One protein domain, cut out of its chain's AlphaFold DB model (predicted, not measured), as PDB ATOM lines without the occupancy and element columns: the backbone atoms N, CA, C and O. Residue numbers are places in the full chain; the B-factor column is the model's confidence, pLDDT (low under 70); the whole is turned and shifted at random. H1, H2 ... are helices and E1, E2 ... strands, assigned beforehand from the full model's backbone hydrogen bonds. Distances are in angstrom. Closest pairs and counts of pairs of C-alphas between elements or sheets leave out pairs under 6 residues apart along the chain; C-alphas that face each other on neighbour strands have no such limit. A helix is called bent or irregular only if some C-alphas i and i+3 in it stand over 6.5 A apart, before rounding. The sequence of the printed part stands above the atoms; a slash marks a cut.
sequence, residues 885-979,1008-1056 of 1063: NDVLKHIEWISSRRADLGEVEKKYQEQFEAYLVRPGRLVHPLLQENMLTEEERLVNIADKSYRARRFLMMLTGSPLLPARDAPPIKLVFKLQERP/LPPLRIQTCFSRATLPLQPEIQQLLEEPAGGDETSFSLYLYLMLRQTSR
ATOM      1  N   ASN A 885      74.332 171.305 249.938       95.88
ATOM      2  CA  ASN A 885      73.972 170.091 250.673       95.88
ATOM      3  C   ASN A 885      72.928 170.348 251.770       95.88
ATOM      4  O   ASN A 885      72.209 169.421 252.144       95.88
ATOM      5  N   ASP A 886      72.816 171.572 252.296       93.25
ATOM      6  CA  ASP A 886      71.766 171.907 253.260       93.25
ATOM      7  C   ASP A 886      70.385 171.871 252.602       93.25
ATOM      8  O   ASP A 886      69.453 171.308 253.170       93.25
ATOM      9  N   VAL A 887      70.262 172.345 251.358       93.88
ATOM     10  CA  VAL A 887      69.014 172.237 250.586       93.88
ATOM     11  C   VAL A 887      68.665 170.782 250.297       93.88
ATOM     12  O   VAL A 887      67.505 170.399 250.445       93.88
ATOM     13  N   LEU A 888      69.657 169.954 249.947       95.50
ATOM     14  CA  LEU A 888      69.442 168.527 249.682       95.50
ATOM     15  C   LEU A 888      68.867 167.788 250.902       95.50
ATOM     16  O   LEU A 888      67.955 166.982 250.745       95.50
ATOM     17  N   LYS A 889      69.306 168.121 252.127       94.94
ATOM     18  CA  LYS A 889      68.746 167.563 253.379       94.94
ATOM     19  C   LYS A 889      67.263 167.897 253.582       94.94
ATOM     20  O   LYS A 889      66.575 167.175 254.299       94.94
ATOM     21  N   HIS A 890      66.774 168.980 252.975       92.19
ATOM     22  CA  HIS A 890      65.372 169.385 253.035       92.19
ATOM     23  C   HIS A 890      64.522 168.845 251.874       92.19
ATOM     24  O   HIS A 890      63.318 169.089 251.882       92.19
ATOM     25  N   ILE A 891      65.080 168.127 250.894       94.69
ATOM     26  CA  ILE A 891      64.321 167.592 249.752       94.69
ATOM     27  C   ILE A 891      63.752 166.196 250.066       94.69
ATOM     28  O   ILE A 891      64.466 165.279 250.457       94.69
ATOM     29  N   GLU A 892      62.446 166.018 249.838       95.44
ATOM     30  CA  GLU A 892      61.754 164.723 249.859       95.44
ATOM     31  C   GLU A 892      61.341 164.347 248.427       95.44
ATOM     32  O   GLU A 892      60.461 164.971 247.830       95.44
ATOM     33  N   TRP A 893      61.958 163.311 247.862       95.62
ATOM     34  CA  TRP A 893      61.624 162.817 246.525       95.62
ATOM     35  C   TRP A 893      60.370 161.931 246.554       95.62
ATOM     36  O   TRP A 893      60.309 160.938 247.279       95.62
ATOM     37  N   ILE A 894      59.362 162.263 245.741       94.69
ATOM     38  CA  ILE A 894      58.106 161.508 245.627       94.69
ATOM     39  C   ILE A 894      57.971 160.945 244.208       94.69
ATOM     40  O   ILE A 894      57.619 161.657 243.264       94.69
ATOM     41  N   SER A 895      58.206 159.636 244.099       92.56
ATOM     42  CA  SER A 895      58.037 158.840 242.877       92.56
ATOM     43  C   SER A 895      56.600 158.871 242.337       92.56
ATOM     44  O   SER A 895      55.620 158.901 243.092       92.56
ATOM     45  N   SER A 896      56.462 158.781 241.012       85.31
ATOM     46  CA  SER A 896      55.191 158.783 240.274       85.31
ATOM     47  C   SER A 896      54.330 157.518 240.452       85.31
ATOM     48  O   SER A 896      53.260 157.414 239.849       85.31
ATOM     49  N   ARG A 897      54.763 156.555 241.286       87.44
ATOM     50  CA  ARG A 897      54.188 155.200 241.478       87.44
ATOM     51  C   ARG A 897      54.288 154.270 240.261       87.44
ATOM     52  O   ARG A 897      53.839 153.127 240.343       87.44
ATOM     53  N   ARG A 898      54.855 154.731 239.145       86.06
ATOM     54  CA  ARG A 898      55.040 153.956 237.915       86.06
ATOM     55  C   ARG A 898      56.400 153.268 237.920       86.06
ATOM     56  O   ARG A 898      57.431 153.924 237.836       86.06
ATOM     57  N   ALA A 899      56.396 151.937 238.003       85.81
ATOM     58  CA  ALA A 899      57.623 151.141 238.059       85.81
ATOM     59  C   ALA A 899      58.506 151.302 236.806       85.81
ATOM     60  O   ALA A 899      59.726 151.231 236.908       85.81
ATOM     61  N   ASP A 900      57.902 151.572 235.646       88.19
ATOM     62  CA  ASP A 900      58.592 151.794 234.371       88.19
ATOM     63  C   ASP A 900      59.359 153.127 234.295       88.19
ATOM     64  O   ASP A 900      60.199 153.296 233.418       88.19
ATOM     65  N   LEU A 901      59.114 154.059 235.224       88.81
ATOM     66  CA  LEU A 901      59.806 155.351 235.284       88.81
ATOM     67  C   LEU A 901      60.935 155.387 236.325       88.81
ATOM     68  O   LEU A 901      61.652 156.381 236.386       88.81
ATOM     69  N   GLY A 902      61.139 154.324 237.113       92.50
ATOM     70  CA  GLY A 902      62.075 154.329 238.245       92.50
ATOM     71  C   GLY A 902      63.529 154.661 237.877       92.50
ATOM     72  O   GLY A 902      64.191 155.400 238.602       92.50
ATOM     73  N   GLU A 903      64.024 154.182 236.731       93.19
ATOM     74  CA  GLU A 903      65.373 154.525 236.253       93.19
ATOM     75  C   GLU A 903      65.482 155.988 235.799       93.19
ATOM     76  O   GLU A 903      66.496 156.640 236.047       93.19
ATOM     77  N   VAL A 904      64.428 156.525 235.178       92.38
ATOM     78  CA  VAL A 904      64.366 157.926 234.733       92.38
ATOM     79  C   VAL A 904      64.285 158.867 235.935       92.38
ATOM     80  O   VAL A 904      65.005 159.859 235.978       92.38
ATOM     81  N   GLU A 905      63.453 158.543 236.930       93.94
ATOM     82  CA  GLU A 905      63.352 159.287 238.192       93.94
ATOM     83  C   GLU A 905      64.700 159.324 238.923       93.94
ATOM     84  O   GLU A 905      65.127 160.393 239.359       93.94
ATOM     85  N   LYS A 906      65.409 158.187 238.982       94.75
ATOM     86  CA  LYS A 906      66.748 158.094 239.579       94.75
ATOM     87  C   LYS A 906      67.778 158.949 238.836       94.75
ATOM     88  O   LYS A 906      68.481 159.722 239.477       94.75
ATOM     89  N   LYS A 907      67.834 158.874 237.500       94.12
ATOM     90  CA  LYS A 907      68.720 159.732 236.688       94.12
ATOM     91  C   LYS A 907      68.400 161.219 236.859       94.12
ATOM     92  O   LYS A 907      69.321 162.024 236.964       94.12
ATOM     93  N   TYR A 908      67.114 161.584 236.908       93.81
ATOM     94  CA  TYR A 908      66.689 162.963 237.158       93.81
ATOM     95  C   TYR A 908      67.188 163.435 238.522       93.81
ATOM     96  O   TYR A 908      67.773 164.510 238.609       93.81
ATOM     97  N   GLN A 909      66.982 162.639 239.577       94.62
ATOM     98  CA  GLN A 909      67.478 162.942 240.918       94.62
ATOM     99  C   GLN A 909      69.000 163.145 240.913       94.62
ATOM    100  O   GLN A 909      69.465 164.196 241.341       94.62
ATOM    101  N   GLU A 910      69.764 162.193 240.372       94.25
ATOM    102  CA  GLU A 910      71.232 162.254 240.325       94.25
ATOM    103  C   GLU A 910      71.740 163.508 239.594       94.25
ATOM    104  O   GLU A 910      72.602 164.217 240.115       94.25
ATOM    105  N   GLN A 911      71.182 163.836 238.421       93.25
ATOM    106  CA  GLN A 911      71.580 165.044 237.690       93.25
ATOM    107  C   GLN A 911      71.095 166.342 238.355       93.25
ATOM    108  O   GLN A 911      71.780 167.360 238.278       93.25
ATOM    109  N   PHE A 912      69.939 166.337 239.023       93.88
ATOM    110  CA  PHE A 912      69.418 167.508 239.730       93.88
ATOM    111  C   PHE A 912      70.234 167.821 240.994       93.88
ATOM    112  O   PHE A 912      70.586 168.975 241.233       93.88
ATOM    113  N   GLU A 913      70.588 166.799 241.777       95.00
ATOM    114  CA  GLU A 913      71.471 166.937 242.940       95.00
ATOM    115  C   GLU A 913      72.870 167.402 242.504       95.00
ATOM    116  O   GLU A 913      73.408 168.352 243.077       95.00
ATOM    117  N   ALA A 914      73.416 166.833 241.420       93.44
ATOM    118  CA  ALA A 914      74.667 167.298 240.822       93.44
ATOM    119  C   ALA A 914      74.587 168.762 240.350       93.44
ATOM    120  O   ALA A 914      75.509 169.535 240.614       93.44
ATOM    121  N   TYR A 915      73.488 169.170 239.707       93.81
ATOM    122  CA  TYR A 915      73.272 170.555 239.287       93.81
ATOM    123  C   TYR A 915      73.289 171.529 240.474       93.81
ATOM    124  O   TYR A 915      73.914 172.582 240.368       93.81
ATOM    125  N   LEU A 916      72.646 171.196 241.600       94.12
ATOM    126  CA  LEU A 916      72.601 172.085 242.768       94.12
ATOM    127  C   LEU A 916      73.964 172.272 243.448       94.12
ATOM    128  O   LEU A 916      74.195 173.339 244.008       94.12
ATOM    129  N   VAL A 917      74.849 171.269 243.398       93.81
ATOM    130  CA  VAL A 917      76.177 171.294 244.048       93.81
ATOM    131  C   VAL A 917      77.266 171.946 243.172       93.81
ATOM    132  O   VAL A 917      78.358 172.268 243.656       93.81
ATOM    133  N   ARG A 918      76.988 172.161 241.879       91.19
ATOM    134  CA  ARG A 918      77.925 172.767 240.917       91.19
ATOM    135  C   ARG A 918      78.131 174.279 241.139       91.19
ATOM    136  O   ARG A 918      77.272 174.943 241.719       91.19
ATOM    137  N   PRO A 919      79.267 174.845 240.678       88.56
ATOM    138  CA  PRO A 919      79.617 176.249 240.909       88.56
ATOM    139  C   PRO A 919      78.620 177.232 240.265       88.56
ATOM    140  O   PRO A 919      77.982 176.911 239.265       88.56
ATOM    141  N   GLY A 920      78.460 178.431 240.828       80.25
ATOM    142  CA  GLY A 920      77.308 179.304 240.558       80.25
ATOM    143  C   GLY A 920      77.060 179.648 239.088       80.25
ATOM    144  O   GLY A 920      75.952 179.428 238.590       80.25
ATOM    145  N   ARG A 921      78.084 180.143 238.381       83.50
ATOM    146  CA  ARG A 921      78.012 180.451 236.943       83.50
ATOM    147  C   ARG A 921      77.963 179.149 236.136       83.50
ATOM    148  O   ARG A 921      78.866 178.324 236.242       83.50
ATOM    149  N   LEU A 922      76.930 178.980 235.310       87.75
ATOM    150  CA  LEU A 922      76.886 177.909 234.313       87.75
ATOM    151  C   LEU A 922      77.858 178.243 233.169       87.75
ATOM    152  O   LEU A 922      77.805 179.342 232.616       87.75
ATOM    153  N   VAL A 923      78.713 177.292 232.797       87.50
ATOM    154  CA  VAL A 923      79.606 177.391 231.633       87.50
ATOM    155  C   VAL A 923      79.182 176.325 230.630       87.50
ATOM    156  O   VAL A 923      79.501 175.155 230.794       87.50
ATOM    157  N   HIS A 924      78.413 176.714 229.614       88.88
ATOM    158  CA  HIS A 924      77.851 175.784 228.633       88.88
ATOM    159  C   HIS A 924      77.958 176.368 227.213       88.88
ATOM    160  O   HIS A 924      77.624 177.541 227.049       88.88
ATOM    161  N   PRO A 925      78.339 175.602 226.169       88.62
ATOM    162  CA  PRO A 925      78.570 176.141 224.818       88.62
ATOM    163  C   PRO A 925      77.373 176.871 224.186       88.62
ATOM    164  O   PRO A 925      77.551 177.788 223.393       88.62
ATOM    165  N   LEU A 926      76.146 176.474 224.543       86.62
ATOM    166  CA  LEU A 926      74.910 177.126 224.080       86.62
ATOM    167  C   LEU A 926      74.511 178.374 224.900       86.62
ATOM    168  O   LEU A 926      73.569 179.066 224.521       86.62
ATOM    169  N   LEU A 927      75.183 178.665 226.021       85.50
ATOM    170  CA  LEU A 927      74.897 179.826 226.868       85.50
ATOM    171  C   LEU A 927      75.773 181.011 226.444       85.50
ATOM    172  O   LEU A 927      76.905 181.165 226.898       85.50
ATOM    173  N   GLN A 928      75.237 181.863 225.575       84.44
ATOM    174  CA  GLN A 928      75.927 183.068 225.114       84.44
ATOM    175  C   GLN A 928      76.018 184.128 226.235       84.44
ATOM    176  O   GLN A 928      75.101 184.270 227.043       84.44
ATOM    177  N   GLU A 929      77.090 184.928 226.288       78.94
ATOM    178  CA  GLU A 929      77.278 185.917 227.372       78.94
ATOM    179  C   GLU A 929      76.238 187.049 227.371       78.94
ATOM    180  O   GLU A 929      75.879 187.572 228.432       78.94
ATOM    181  N   ASN A 930      75.702 187.393 226.196       79.12
ATOM    182  CA  ASN A 930      74.566 188.307 226.044       79.12
ATOM    183  C   ASN A 930      73.285 187.770 226.710       79.12
ATOM    184  O   ASN A 930      72.431 188.567 227.094       79.12
ATOM    185  N   MET A 931      73.158 186.448 226.892       75.38
ATOM    186  CA  MET A 931      72.030 185.853 227.594       75.38
ATOM    187  C   MET A 931      72.135 186.076 229.093       75.38
ATOM    188  O   MET A 931      71.080 186.194 229.699       75.38
ATOM    189  N   LEU A 932      73.332 186.140 229.692       77.81
ATOM    190  CA  LEU A 932      73.528 186.320 231.140       77.81
ATOM    191  C   LEU A 932      73.150 187.734 231.609       77.81
ATOM    192  O   LEU A 932      73.392 188.715 230.907       77.81
ATOM    193  N   THR A 933      72.575 187.845 232.809       72.69
ATOM    194  CA  THR A 933      72.373 189.147 233.467       72.69
ATOM    195  C   THR A 933      73.704 189.709 233.967       72.69
ATOM    196  O   THR A 933      74.670 188.973 234.141       72.69
ATOM    197  N   GLU A 934      73.758 191.010 234.249       68.94
ATOM    198  CA  GLU A 934      74.913 191.609 234.927       68.94
ATOM    199  C   GLU A 934      75.174 190.948 236.291       68.94
ATOM    200  O   GLU A 934      76.287 190.496 236.535       68.94
ATOM    201  N   GLU A 935      74.129 190.760 237.110       71.00
ATOM    202  CA  GLU A 935      74.170 189.969 238.352       71.00
ATOM    203  C   GLU A 935      74.830 188.594 238.116       71.00
ATOM    204  O   GLU A 935      75.800 188.262 238.779       71.00
ATOM    205  N   GLU A 936      74.373 187.819 237.127       75.38
ATOM    206  CA  GLU A 936      74.881 186.473 236.803       75.38
ATOM    207  C   GLU A 936      76.317 186.461 236.257       75.38
ATOM    208  O   GLU A 936      77.014 185.460 236.419       75.38
ATOM    209  N   ARG A 937      76.772 187.547 235.616       75.06
ATOM    210  CA  ARG A 937      78.179 187.721 235.211       75.06
ATOM    211  C   ARG A 937      79.070 188.068 236.405       75.06
ATOM    212  O   ARG A 937      80.224 187.649 236.424       75.06
ATOM    213  N   LEU A 938      78.532 188.811 237.375       71.00
ATOM    214  CA  LEU A 938      79.203 189.209 238.617       71.00
ATOM    215  C   LEU A 938      79.165 188.122 239.706       71.00
ATOM    216  O   LEU A 938      79.959 188.189 240.645       71.00
ATOM    217  N   VAL A 939      78.291 187.109 239.592       72.88
ATOM    218  CA  VAL A 939      78.296 185.931 240.475       72.88
ATOM    219  C   VAL A 939      79.692 185.320 240.482       72.88
ATOM    220  O   VAL A 939      80.203 184.862 239.457       72.88
ATOM    221  N   ASN A 940      80.288 185.266 241.673       70.19
ATOM    222  CA  ASN A 940      81.563 184.606 241.883       70.19
ATOM    223  C   ASN A 940      81.458 183.149 241.408       70.19
ATOM    224  O   ASN A 940      80.665 182.370 241.938       70.19
ATOM    225  N   ILE A 941      82.282 182.778 240.424       77.12
ATOM    226  CA  ILE A 941      82.308 181.431 239.840       77.12
ATOM    227  C   ILE A 941      82.497 180.369 240.936       77.12
ATOM    228  O   ILE A 941      81.937 179.285 240.824       77.12
ATOM    229  N   ALA A 942      83.201 180.684 242.029       80.00
ATOM    230  CA  ALA A 942      83.428 179.773 243.150       80.00
ATOM    231  C   ALA A 942      82.214 179.560 244.088       80.00
ATOM    232  O   ALA A 942      82.264 178.654 244.923       80.00
ATOM    233  N   ASP A 943      81.130 180.340 243.983       84.75
ATOM    234  CA  ASP A 943      79.950 180.198 244.853       84.75
ATOM    235  C   ASP A 943      79.084 178.997 244.441       84.75
ATOM    236  O   ASP A 943      78.173 179.092 243.617       84.75
ATOM    237  N   LYS A 944      79.358 177.844 245.057       89.19
ATOM    238  CA  LYS A 944      78.604 176.589 244.878       89.19
ATOM    239  C   LYS A 944      77.167 176.642 245.404       89.19
ATOM    240  O   LYS A 944      76.369 175.767 245.091       89.19
ATOM    241  N   SER A 945      76.820 177.649 246.198       90.81
ATOM    242  CA  SER A 945      75.514 177.753 246.849       90.81
ATOM    243  C   SER A 945      74.539 178.619 246.051       90.81
ATOM    244  O   SER A 945      73.339 178.585 246.316       90.81
ATOM    245  N   TYR A 946      75.006 179.343 245.027       89.69
ATOM    246  CA  TYR A 946      74.164 180.180 244.170       89.69
ATOM    247  C   TYR A 946      73.017 179.406 243.495       89.69
ATOM    248  O   TYR A 946      71.864 179.839 243.561       89.69
ATOM    249  N   ARG A 947      73.289 178.233 242.898       91.56
ATOM    250  CA  ARG A 947      72.258 177.410 242.225       91.56
ATOM    251  C   ARG A 947      71.190 176.925 243.211       91.56
ATOM    252  O   ARG A 947      69.997 177.016 242.923       91.56
ATOM    253  N   ALA A 948      71.616 176.498 244.398       93.56
ATOM    254  CA  ALA A 948      70.740 176.114 245.501       93.56
ATOM    255  C   ALA A 948      69.895 177.289 246.029       93.56
ATOM    256  O   ALA A 948      68.684 177.140 246.203       93.56
ATOM    257  N   ARG A 949      70.484 178.485 246.173       90.31
ATOM    258  CA  ARG A 949      69.757 179.719 246.522       90.31
ATOM    259  C   ARG A 949      68.737 180.116 245.454       90.31
ATOM    260  O   ARG A 949      67.606 180.432 245.813       90.31
ATOM    261  N   ARG A 950      69.069 180.044 244.157       87.69
ATOM    262  CA  ARG A 950      68.114 180.308 243.056       87.69
ATOM    263  C   ARG A 950      66.955 179.306 243.038       87.69
ATOM    264  O   ARG A 950      65.809 179.707 242.848       87.69
ATOM    265  N   PHE A 951      67.219 178.027 243.304       90.12
ATOM    266  CA  PHE A 951      66.174 177.011 243.454       90.12
ATOM    267  C   PHE A 951      65.252 177.291 244.655       90.12
ATOM    268  O   PHE A 951      64.028 177.278 244.503       90.12
ATOM    269  N   LEU A 952      65.810 177.627 245.825       87.81
ATOM    270  CA  LEU A 952      65.019 178.063 246.983       87.81
ATOM    271  C   LEU A 952      64.197 179.322 246.673       87.81
ATOM    272  O   LEU A 952      63.023 179.375 247.045       87.81
ATOM    273  N   MET A 953      64.763 180.297 245.948       82.00
ATOM    274  CA  MET A 953      64.049 181.507 245.526       82.00
ATOM    275  C   MET A 953      62.831 181.174 244.666       82.00
ATOM    276  O   MET A 953      61.741 181.665 244.950       82.00
ATOM    277  N   MET A 954      62.983 180.291 243.677       80.88
ATOM    278  CA  MET A 954      61.881 179.847 242.820       80.88
ATOM    279  C   MET A 954      60.784 179.100 243.599       80.88
ATOM    280  O   MET A 954      59.602 179.273 243.314       80.88
ATOM    281  N   LEU A 955      61.147 178.271 244.586       79.69
ATOM    282  CA  LEU A 955      60.173 177.479 245.351       79.69
ATOM    283  C   LEU A 955      59.500 178.226 246.507       79.69
ATOM    284  O   LEU A 955      58.348 177.932 246.840       79.69
ATOM    285  N   THR A 956      60.232 179.127 247.161       76.06
ATOM    286  CA  THR A 956      59.863 179.706 248.464       76.06
ATOM    287  C   THR A 956      59.836 181.236 248.476       76.06
ATOM    288  O   THR A 956      59.523 181.821 249.511       76.06
ATOM    289  N   GLY A 957      60.151 181.895 247.354       74.94
ATOM    290  CA  GLY A 957      60.268 183.355 247.261       74.94
ATOM    291  C   GLY A 957      61.513 183.929 247.950       74.94
ATOM    292  O   GLY A 957      61.543 185.115 248.261       74.94
ATOM    293  N   SER A 958      62.514 183.101 248.279       79.19
ATOM    294  CA  SER A 958      63.711 183.511 249.029       79.19
ATOM    295  C   SER A 958      64.830 182.464 249.008       79.19
ATOM    296  O   SER A 958      64.540 181.280 248.877       79.19
ATOM    297  N   PRO A 959      66.102 182.865 249.190       86.12
ATOM    298  CA  PRO A 959      67.244 181.950 249.289       86.12
ATOM    299  C   PRO A 959      67.388 181.263 250.667       86.12
ATOM    300  O   PRO A 959      68.393 180.594 250.916       86.12
ATOM    301  N   LEU A 960      66.423 181.452 251.576       86.06
ATOM    302  CA  LEU A 960      66.434 180.884 252.924       86.06
ATOM    303  C   LEU A 960      65.940 179.432 252.937       86.06
ATOM    304  O   LEU A 960      64.910 179.094 252.351       86.06
ATOM    305  N   LEU A 961      66.635 178.600 253.706       89.06
ATOM    306  CA  LEU A 961      66.239 177.243 254.054       89.06
ATOM    307  C   LEU A 961      64.883 177.237 254.798       89.06
ATOM    308  O   LEU A 961      64.540 178.196 255.516       89.06
ATOM    309  N   PRO A 962      64.098 176.147 254.670       84.19
ATOM    310  CA  PRO A 962      62.938 175.910 255.524       84.19
ATOM    311  C   PRO A 962      63.306 176.030 257.011       84.19
ATOM    312  O   PRO A 962      64.437 175.753 257.407       84.19
ATOM    313  N   ALA A 963      62.357 176.457 257.849       81.06
ATOM    314  CA  ALA A 963      62.558 176.421 259.297       81.06
ATOM    315  C   ALA A 963      62.772 174.967 259.762       81.06
ATOM    316  O   ALA A 963      62.334 174.027 259.097       81.06
ATOM    317  N   ARG A 964      63.427 174.771 260.911       75.69
ATOM    318  CA  ARG A 964      63.832 173.439 261.397       75.69
ATOM    319  C   ARG A 964      62.680 172.430 261.491       75.69
ATOM    320  O   ARG A 964      62.883 171.258 261.188       75.69
ATOM    321  N   ASP A 965      61.494 172.907 261.864       79.12
ATOM    322  CA  ASP A 965      60.280 172.098 262.027       79.12
ATOM    323  C   ASP A 965      59.321 172.198 260.818       79.12
ATOM    324  O   ASP A 965      58.210 171.664 260.843       79.12
ATOM    325  N   ALA A 966      59.730 172.879 259.741       80.19
ATOM    326  CA  ALA A 966      58.946 172.985 258.516       80.19
ATOM    327  C   ALA A 966      58.919 171.646 257.748       80.19
ATOM    328  O   ALA A 966      59.894 170.889 257.771       80.19
ATOM    329  N   PRO A 967      57.831 171.341 257.014       84.06
ATOM    330  CA  PRO A 967      57.782 170.153 256.171       84.06
ATOM    331  C   PRO A 967      58.856 170.213 255.066       84.06
ATOM    332  O   PRO A 967      59.103 171.291 254.516       84.06
ATOM    333  N   PRO A 968      59.455 169.069 254.689       89.81
ATOM    334  CA  PRO A 968      60.452 169.016 253.625       89.81
ATOM    335  C   PRO A 968      59.863 169.408 252.261       89.81
ATOM    336  O   PRO A 968      58.663 169.288 252.002       89.81
ATOM    337  N   ILE A 969      60.748 169.849 251.372       90.12
ATOM    338  CA  ILE A 969      60.490 170.247 249.993       90.12
ATOM    339  C   ILE A 969      60.221 168.998 249.145       90.12
ATOM    340  O   ILE A 969      61.134 168.295 248.719       90.12
ATOM    341  N   LYS A 970      58.947 168.732 248.867       91.38
ATOM    342  CA  LYS A 970      58.478 167.554 248.131       91.38
ATOM    343  C   LYS A 970      58.632 167.710 246.625       91.38
ATOM    344  O   LYS A 970      57.816 168.371 245.979       91.38
ATOM    345  N   LEU A 971      59.632 167.064 246.043       91.88
ATOM    346  CA  LEU A 971      59.818 167.006 244.597       91.88
ATOM    347  C   LEU A 971      59.012 165.834 244.032       91.88
ATOM    348  O   LEU A 971      59.363 164.674 244.225       91.88
ATOM    349  N   VAL A 972      57.882 166.138 243.387       91.25
ATOM    350  CA  VAL A 972      56.930 165.119 242.920       91.25
ATOM    351  C   VAL A 972      57.033 164.921 241.421       91.25
ATOM    352  O   VAL A 972      56.635 165.800 240.654       91.25
ATOM    353  N   PHE A 973      57.465 163.736 241.006       90.31
ATOM    354  CA  PHE A 973      57.426 163.347 239.605       90.31
ATOM    355  C   PHE A 973      55.977 163.170 239.141       90.31
ATOM    356  O   PHE A 973      55.194 162.417 239.727       90.31
ATOM    357  N   LYS A 974      55.604 163.869 238.067       87.06
ATOM    358  CA  LYS A 974      54.370 163.606 237.321       87.06
ATOM    359  C   LYS A 974      54.732 163.307 235.877       87.06
ATOM    360  O   LYS A 974      55.353 164.128 235.203       87.06
ATOM    361  N   LEU A 975      54.265 162.165 235.384       81.81
ATOM    362  CA  LEU A 975      54.161 161.953 233.949       81.81
ATOM    363  C   LEU A 975      53.151 162.972 233.417       81.81
ATOM    364  O   LEU A 975      51.960 162.897 233.726       81.81
ATOM    365  N   GLN A 976      53.636 163.953 232.666       73.25
ATOM    366  CA  GLN A 976      52.763 164.860 231.945       73.25
ATOM    367  C   GLN A 976      52.453 164.185 230.615       73.25
ATOM    368  O   GLN A 976      53.264 164.225 229.692       73.25
ATOM    369  N   GLU A 977      51.290 163.539 230.532       64.50
ATOM    370  CA  GLU A 977      50.725 163.148 229.242       64.50
ATOM    371  C   GLU A 977      50.756 164.391 228.343       64.50
ATOM    372  O   GLU A 977      50.272 165.454 228.756       64.50
ATOM    373  N   ARG A 978      51.399 164.291 227.164       58.72
ATOM    374  CA  ARG A 978      51.456 165.404 226.202       58.72
ATOM    375  C   ARG A 978      50.024 165.921 226.046       58.72
ATOM    376  O   ARG A 978      49.161 165.104 225.716       58.72
ATOM    377  N   PRO A 979      49.747 167.213 226.307       55.56
ATOM    378  CA  PRO A 979      48.386 167.720 226.255       55.56
ATOM    379  C   PRO A 979      47.838 167.438 224.863       55.56
ATOM    380  O   PRO A 979      48.383 167.927 223.871       55.56
ATOM    381  N   LEU A1008      61.954 173.467 224.632       58.19
ATOM    382  CA  LEU A1008      61.929 172.656 225.852       58.19
ATOM    383  C   LEU A1008      60.727 173.024 226.748       58.19
ATOM    384  O   LEU A1008      60.458 174.205 226.981       58.19
ATOM    385  N   PRO A1009      59.990 172.031 227.283       59.84
ATOM    386  CA  PRO A1009      58.786 172.281 228.064       59.84
ATOM    387  C   PRO A1009      59.131 172.975 229.392       59.84
ATOM    388  O   PRO A1009      59.992 172.481 230.136       59.84
ATOM    389  N   PRO A1010      58.439 174.072 229.758       63.00
ATOM    390  CA  PRO A1010      58.746 174.780 230.987       63.00
ATOM    391  C   PRO A1010      58.472 173.902 232.210       63.00
ATOM    392  O   PRO A1010      57.428 173.245 232.300       63.00
ATOM    393  N   LEU A1011      59.393 173.927 233.175       59.88
ATOM    394  CA  LEU A1011      59.242 173.270 234.472       59.88
ATOM    395  C   LEU A1011      58.019 173.849 235.204       59.88
ATOM    396  O   LEU A1011      58.093 174.896 235.847       59.88
ATOM    397  N   ARG A1012      56.869 173.171 235.102       59.03
ATOM    398  CA  ARG A1012      55.607 173.590 235.733       59.03
ATOM    399  C   ARG A1012      55.632 173.346 237.239       59.03
ATOM    400  O   ARG A1012      54.991 172.424 237.752       59.03
ATOM    401  N   ILE A1013      56.330 174.216 237.961       54.75
ATOM    402  CA  ILE A1013      56.278 174.228 239.416       54.75
ATOM    403  C   ILE A1013      54.913 174.761 239.863       54.75
ATOM    404  O   ILE A1013      54.692 175.959 239.987       54.75
ATOM    405  N   GLN A1014      53.995 173.843 240.166       52.03
ATOM    406  CA  GLN A1014      52.862 174.138 241.046       52.03
ATOM    407  C   GLN A1014      53.404 174.357 242.466       52.03
ATOM    408  O   GLN A1014      53.466 173.416 243.260       52.03
ATOM    409  N   THR A1015      53.864 175.578 242.747       51.38
ATOM    410  CA  THR A1015      54.473 175.979 244.020       51.38
ATOM    411  C   THR A1015      53.448 175.954 245.149       51.38
ATOM    412  O   THR A1015      52.516 176.758 245.165       51.38
ATOM    413  N   CYS A1016      53.663 175.105 246.152       52.03
ATOM    414  CA  CYS A1016      53.064 175.304 247.476       52.03
ATOM    415  C   CYS A1016      54.107 175.192 248.602       52.03
ATOM    416  O   CYS A1016      53.927 174.436 249.553       52.03
ATOM    417  N   PHE A1017      55.199 175.968 248.469       63.59
ATOM    418  CA  PHE A1017      56.274 176.286 249.449       63.59
ATOM    419  C   PHE A1017      57.113 175.120 249.991       63.59
ATOM    420  O   PHE A1017      58.237 175.308 250.435       63.59
ATOM    421  N   SER A1018      56.579 173.911 249.905       70.69
ATOM    422  CA  SER A1018      57.153 172.632 250.317       70.69
ATOM    423  C   SER A1018      56.850 171.562 249.265       70.69
ATOM    424  O   SER A1018      56.829 170.373 249.561       70.69
ATOM    425  N   ARG A1019      56.553 171.968 248.021       82.06
ATOM    426  CA  ARG A1019      56.275 171.049 246.917       82.06
ATOM    427  C   ARG A1019      56.581 171.674 245.561       82.06
ATOM    428  O   ARG A1019      56.123 172.780 245.278       82.06
ATOM    429  N   ALA A1020      57.262 170.908 244.716       83.81
ATOM    430  CA  ALA A1020      57.374 171.142 243.283       83.81
ATOM    431  C   ALA A1020      56.784 169.954 242.513       83.81
ATOM    432  O   ALA A1020      56.705 168.833 243.023       83.81
ATOM    433  N   THR A1021      56.370 170.192 241.272       83.69
ATOM    434  CA  THR A1021      56.032 169.123 240.326       83.69
ATOM    435  C   THR A1021      57.117 169.073 239.259       83.69
ATOM    436  O   THR A1021      57.365 170.079 238.602       83.69
ATOM    437  N   LEU A1022      57.738 167.909 239.093       86.31
ATOM    438  CA  LEU A1022      58.749 167.650 238.076       86.31
ATOM    439  C   LEU A1022      58.086 166.888 236.915       86.31
ATOM    440  O   LEU A1022      57.579 165.782 237.136       86.31
ATOM    441  N   PRO A1023      58.011 167.469 235.705       83.44
ATOM    442  CA  PRO A1023      57.452 166.800 234.545       83.44
ATOM    443  C   PRO A1023      58.440 165.750 234.024       83.44
ATOM    444  O   PRO A1023      59.606 166.045 233.782       83.44
ATOM    445  N   LEU A1024      57.960 164.529 233.805       84.81
ATOM    446  CA  LEU A1024      58.695 163.498 233.072       84.81
ATOM    447  C   LEU A1024      58.165 163.456 231.635       84.81
ATOM    448  O   LEU A1024      57.148 162.818 231.375       84.81
ATOM    449  N   GLN A1025      58.814 164.181 230.724       85.56
ATOM    450  CA  GLN A1025      58.499 164.172 229.287       85.56
ATOM    451  C   GLN A1025      59.642 163.500 228.495       85.56
ATOM    452  O   GLN A1025      60.780 163.525 228.971       85.56
ATOM    453  N   PRO A1026      59.386 162.893 227.317       84.75
ATOM    454  CA  PRO A1026      60.418 162.217 226.515       84.75
ATOM    455  C   PRO A1026      61.629 163.099 226.172       84.75
ATOM    456  O   PRO A1026      62.758 162.625 226.129       84.75
ATOM    457  N   GLU A1027      61.409 164.396 225.987       86.88
ATOM    458  CA  GLU A1027      62.440 165.397 225.712       86.88
ATOM    459  C   GLU A1027      63.410 165.536 226.899       86.88
ATOM    460  O   GLU A1027      64.620 165.632 226.718       86.88
ATOM    461  N   ILE A1028      62.900 165.451 228.133       86.69
ATOM    462  CA  ILE A1028      63.725 165.432 229.350       86.69
ATOM    463  C   ILE A1028      64.465 164.094 229.481       86.69
ATOM    464  O   ILE A1028      65.600 164.079 229.944       86.69
ATOM    465  N   GLN A1029      63.872 162.977 229.044       88.94
ATOM    466  CA  GLN A1029      64.560 161.679 229.045       88.94
ATOM    467  C   GLN A1029      65.811 161.708 228.157       88.94
ATOM    468  O   GLN A1029      66.852 161.232 228.593       88.94
ATOM    469  N   GLN A1030      65.741 162.351 226.986       90.50
ATOM    470  CA  GLN A1030      66.897 162.554 226.103       90.50
ATOM    471  C   GLN A1030      67.995 163.405 226.765       90.50
ATOM    472  O   GLN A1030      69.165 163.041 226.711       90.50
ATOM    473  N   LEU A1031      67.635 164.487 227.471       91.00
ATOM    474  CA  LEU A1031      68.608 165.286 228.238       91.00
ATOM    475  C   LEU A1031      69.275 164.477 229.373       91.00
ATOM    476  O   LEU A1031      70.434 164.712 229.702       91.00
ATOM    477  N   LEU A1032      68.564 163.506 229.957       92.06
ATOM    478  CA  LEU A1032      69.074 162.604 231.001       92.06
ATOM    479  C   LEU A1032      69.888 161.412 230.461       92.06
ATOM    480  O   LEU A1032      70.438 160.639 231.253       92.06
ATOM    481  N   GLU A1033      69.959 161.222 229.142       92.25
ATOM    482  CA  GLU A1033      70.851 160.240 228.510       92.25
ATOM    483  C   GLU A1033      72.288 160.760 228.375       92.25
ATOM    484  O   GLU A1033      73.213 159.953 228.260       92.25
ATOM    485  N   GLU A1034      72.503 162.076 228.475       89.25
ATOM    486  CA  GLU A1034      73.844 162.655 228.545       89.25
ATOM    487  C   GLU A1034      74.603 162.159 229.793       89.25
ATOM    488  O   GLU A1034      74.045 162.125 230.898       89.25
ATOM    489  N   PRO A1035      75.889 161.780 229.665       82.31
ATOM    490  CA  PRO A1035      76.670 161.298 230.793       82.31
ATOM    491  C   PRO A1035      76.929 162.427 231.800       82.31
ATOM    492  O   PRO A1035      77.566 163.430 231.484       82.31
ATOM    493  N   ALA A1036      76.532 162.215 233.057       74.06
ATOM    494  CA  ALA A1036      76.668 163.188 234.151       74.06
ATOM    495  C   ALA A1036      78.122 163.596 234.501       74.06
ATOM    496  O   ALA A1036      78.333 164.453 235.359       74.06
ATOM    497  N   GLY A1037      79.124 162.983 233.858       73.31
ATOM    498  CA  GLY A1037      80.550 163.274 234.038       73.31
ATOM    499  C   GLY A1037      81.084 164.476 233.248       73.31
ATOM    500  O   GLY A1037      82.250 164.807 233.421       73.31
ATOM    501  N   GLY A1038      80.280 165.112 232.387       76.31
ATOM    502  CA  GLY A1038      80.656 166.374 231.732       76.31
ATOM    503  C   GLY A1038      80.494 167.587 232.656       76.31
ATOM    504  O   GLY A1038      79.543 167.632 233.446       76.31
ATOM    505  N   ASP A1039      81.392 168.574 232.531       77.38
ATOM    506  CA  ASP A1039      81.450 169.764 233.399       77.38
ATOM    507  C   ASP A1039      80.115 170.519 233.468       77.38
ATOM    508  O   ASP A1039      79.676 170.863 234.562       77.38
ATOM    509  N   GLU A1040      79.411 170.675 232.340       89.31
ATOM    510  CA  GLU A1040      77.994 171.061 232.284       89.31
ATOM    511  C   GLU A1040      77.234 170.265 231.218       89.31
ATOM    512  O   GLU A1040      77.720 170.082 230.106       89.31
ATOM    513  N   THR A1041      76.035 169.788 231.569       91.75
ATOM    514  CA  THR A1041      75.130 169.043 230.672       91.75
ATOM    515  C   THR A1041      74.052 169.957 230.084       91.75
ATOM    516  O   THR A1041      73.706 170.984 230.677       91.75
ATOM    517  N   SER A1042      73.420 169.551 228.981       91.31
ATOM    518  CA  SER A1042      72.230 170.220 228.439       91.31
ATOM    519  C   SER A1042      71.074 170.212 229.447       91.31
ATOM    520  O   SER A1042      70.287 171.158 229.501       91.31
ATOM    521  N   PHE A1043      70.991 169.192 230.310       92.12
ATOM    522  CA  PHE A1043      70.067 169.174 231.450       92.12
ATOM    523  C   PHE A1043      70.400 170.254 232.497       92.12
ATOM    524  O   PHE A1043      69.496 170.897 233.033       92.12
ATOM    525  N   SER A1044      71.686 170.518 232.749       92.56
ATOM    526  CA  SER A1044      72.130 171.611 233.626       92.56
ATOM    527  C   SER A1044      71.801 172.983 233.029       92.56
ATOM    528  O   SER A1044      71.345 173.866 233.755       92.56
ATOM    529  N   LEU A1045      71.931 173.152 231.704       91.25
ATOM    530  CA  LEU A1045      71.438 174.342 231.001       91.25
ATOM    531  C   LEU A1045      69.916 174.484 231.106       91.25
ATOM    532  O   LEU A1045      69.431 175.574 231.406       91.25
ATOM    533  N   TYR A1046      69.164 173.401 230.894       90.00
ATOM    534  CA  TYR A1046      67.709 173.391 231.043       90.00
ATOM    535  C   TYR A1046      67.288 173.845 232.447       90.00
ATOM    536  O   TYR A1046      66.501 174.783 232.573       90.00
ATOM    537  N   LEU A1047      67.859 173.255 233.504       89.81
ATOM    538  CA  LEU A1047      67.587 173.677 234.880       89.81
ATOM    539  C   LEU A1047      67.975 175.140 235.112       89.81
ATOM    540  O   LEU A1047      67.169 175.890 235.656       89.81
ATOM    541  N   TYR A1048      69.153 175.574 234.657       88.75
ATOM    542  CA  TYR A1048      69.600 176.960 234.799       88.75
ATOM    543  C   TYR A1048      68.614 177.951 234.169       88.75
ATOM    544  O   TYR A1048      68.147 178.865 234.846       88.75
ATOM    545  N   LEU A1049      68.235 177.740 232.904       85.38
ATOM    546  CA  LEU A1049      67.271 178.589 232.199       85.38
ATOM    547  C   LEU A1049      65.889 178.565 232.871       85.38
ATOM    548  O   LEU A1049      65.248 179.614 232.970       85.38
ATOM    549  N   MET A1050      65.455 177.412 233.393       80.62
ATOM    550  CA  MET A1050      64.171 177.293 234.084       80.62
ATOM    551  C   MET A1050      64.128 178.023 235.426       80.62
ATOM    552  O   MET A1050      63.195 178.790 235.660       80.62
ATOM    553  N   LEU A1051      65.128 177.821 236.295       81.38
ATOM    554  CA  LEU A1051      65.217 178.527 237.583       81.38
ATOM    555  C   LEU A1051      65.370 180.043 237.377       81.38
ATOM    556  O   LEU A1051      64.899 180.849 238.183       81.38
ATOM    557  N   ARG A1052      66.017 180.430 236.274       74.06
ATOM    558  CA  ARG A1052      66.260 181.816 235.885       74.06
ATOM    559  C   ARG A1052      65.003 182.545 235.430       74.06
ATOM    560  O   ARG A1052      64.743 183.627 235.950       74.06
ATOM    561  N   GLN A1053      64.227 181.987 234.495       57.50
ATOM    562  CA  GLN A1053      63.031 182.661 233.966       57.50
ATOM    563  C   GLN A1053      62.081 183.069 235.100       57.50
ATOM    564  O   GLN A1053      61.733 184.242 235.215       57.50
ATOM    565  N   THR A1054      61.792 182.157 236.031       50.03
ATOM    566  CA  THR A1054      60.922 182.429 237.188       50.03
ATOM    567  C   THR A1054      61.445 183.462 238.184       50.03
ATOM    568  O   THR A1054      60.661 184.003 238.958       50.03
ATOM    569  N   SER A1055      62.752 183.748 238.190       40.56
ATOM    570  CA  SER A1055      63.326 184.816 239.024       40.56
ATOM    571  C   SER A1055      63.143 186.221 238.430       40.56
ATOM    572  O   SER A1055      63.400 187.204 239.119       40.56
ATOM    573  N   ARG A1056      62.703 186.322 237.164       39.38
ATOM    574  CA  ARG A1056      62.524 187.586 236.423       39.38
ATOM    575  C   ARG A1056      61.118 187.830 235.875       39.38
ATOM    576  O   ARG A1056      60.800 188.961 235.541       39.38
TER     577      ARG A1056
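AT A GLANCE: This is residues 885 to 979 and 1008 to 1056 of the 1063 residues of an uncharacterized protein of Galerina marginata (strain CBS 339.88) (UniProt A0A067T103). A wall of three parallel strands has the long helix H2 slantwise over one face, and near the last residues of H2 the helices H4 and H6 cross each other steeply. Short H3, with the long link before it, lies far out at one end of the longest axis, while short H1 leads into the first strand and H5 follows the last. The printed part has 144 residues, with six named helices and three named strands in the order H1 E1 H2 H3 H4 E2 E3 H5 H6; the sheet runs E1, E2, E3. The class is mixed, helices and strands; the whole is compact, with a radius of gyration of the C-alphas of 14.9 A, and spans 43 by 38 by 29 A.

HOW THE PARTS SIT: H1, residues 885 to 889, joins by a tight link to E1, residues 891 to 894. E1 is parallel to the inner strand E2, residues 969 to 975, with N 892 and O 969 2.9 A apart, within hydrogen-bond range. E2 is parallel to E3, residues 1019 to 1024, with N 1022 and O 972 2.8 A apart, also within range. H2, residues 899 to 917, is on the sheet at a height of 9.1 A, in two layers; it lies over E2, and on the local plane the two stand at 42 degrees, slantwise. H2, H3, residues 934 to 938, and H4, residues 946 to 956, stand between E1 and E2 in a strand-helix-strand unit, two parallel neighbour strands with helices between. H4 only grazes the sheet, with residues 952 to 956. H2 and H4 touch only at their ends, closest at the C-alphas of Leu 916 and Ala 948, 5.2 A. H6, residues 1042 to 1056, touches H4 at a steep tilt of 54 degrees, closest at the C-alphas of Phe 951 and Leu 1051, 6.1 A. H5, residues 1026 to 1031, only just touches H6, with 3 pairs of C-alphas within 8 A, the closest those of Leu 1031 and Phe 1043, 5.2 A. H3 is apart from H2, H4 and H6. Every O i to N i+4 pair is within hydrogen-bond range in H1, H3, H4 and H5; H2 has 13 of 15 and H6 8 of 11.

IN THESE COORDINATES: H1 begins at C-alpha 885 (73.972, 170.091, 250.673). H2 measures 28.0 A from first to last C-alpha and is irregular, with C-alphas 900 and 903 7.5 A apart. H4 measures 14.9 A, E2 19.1 A and E3 16.0 A. H6 measures 21.4 A and ends at C-alpha 1056 (62.524, 187.586, 236.423).

THE WHOLE: The two C-alphas farthest apart, those of Ala 899 and Glu 934, are 44.1 A apart. Residues 980 to 1007 are not printed, and C-alphas 979 and 1008 are 14.4 A apart across the cut. The links H2 to H3 and H4 to E2 are long. The mean pLDDT of the printed part is 82.5; it is under 70 at residues 934, 977 to 979, 1008 to 1017 and 1053 to 1056.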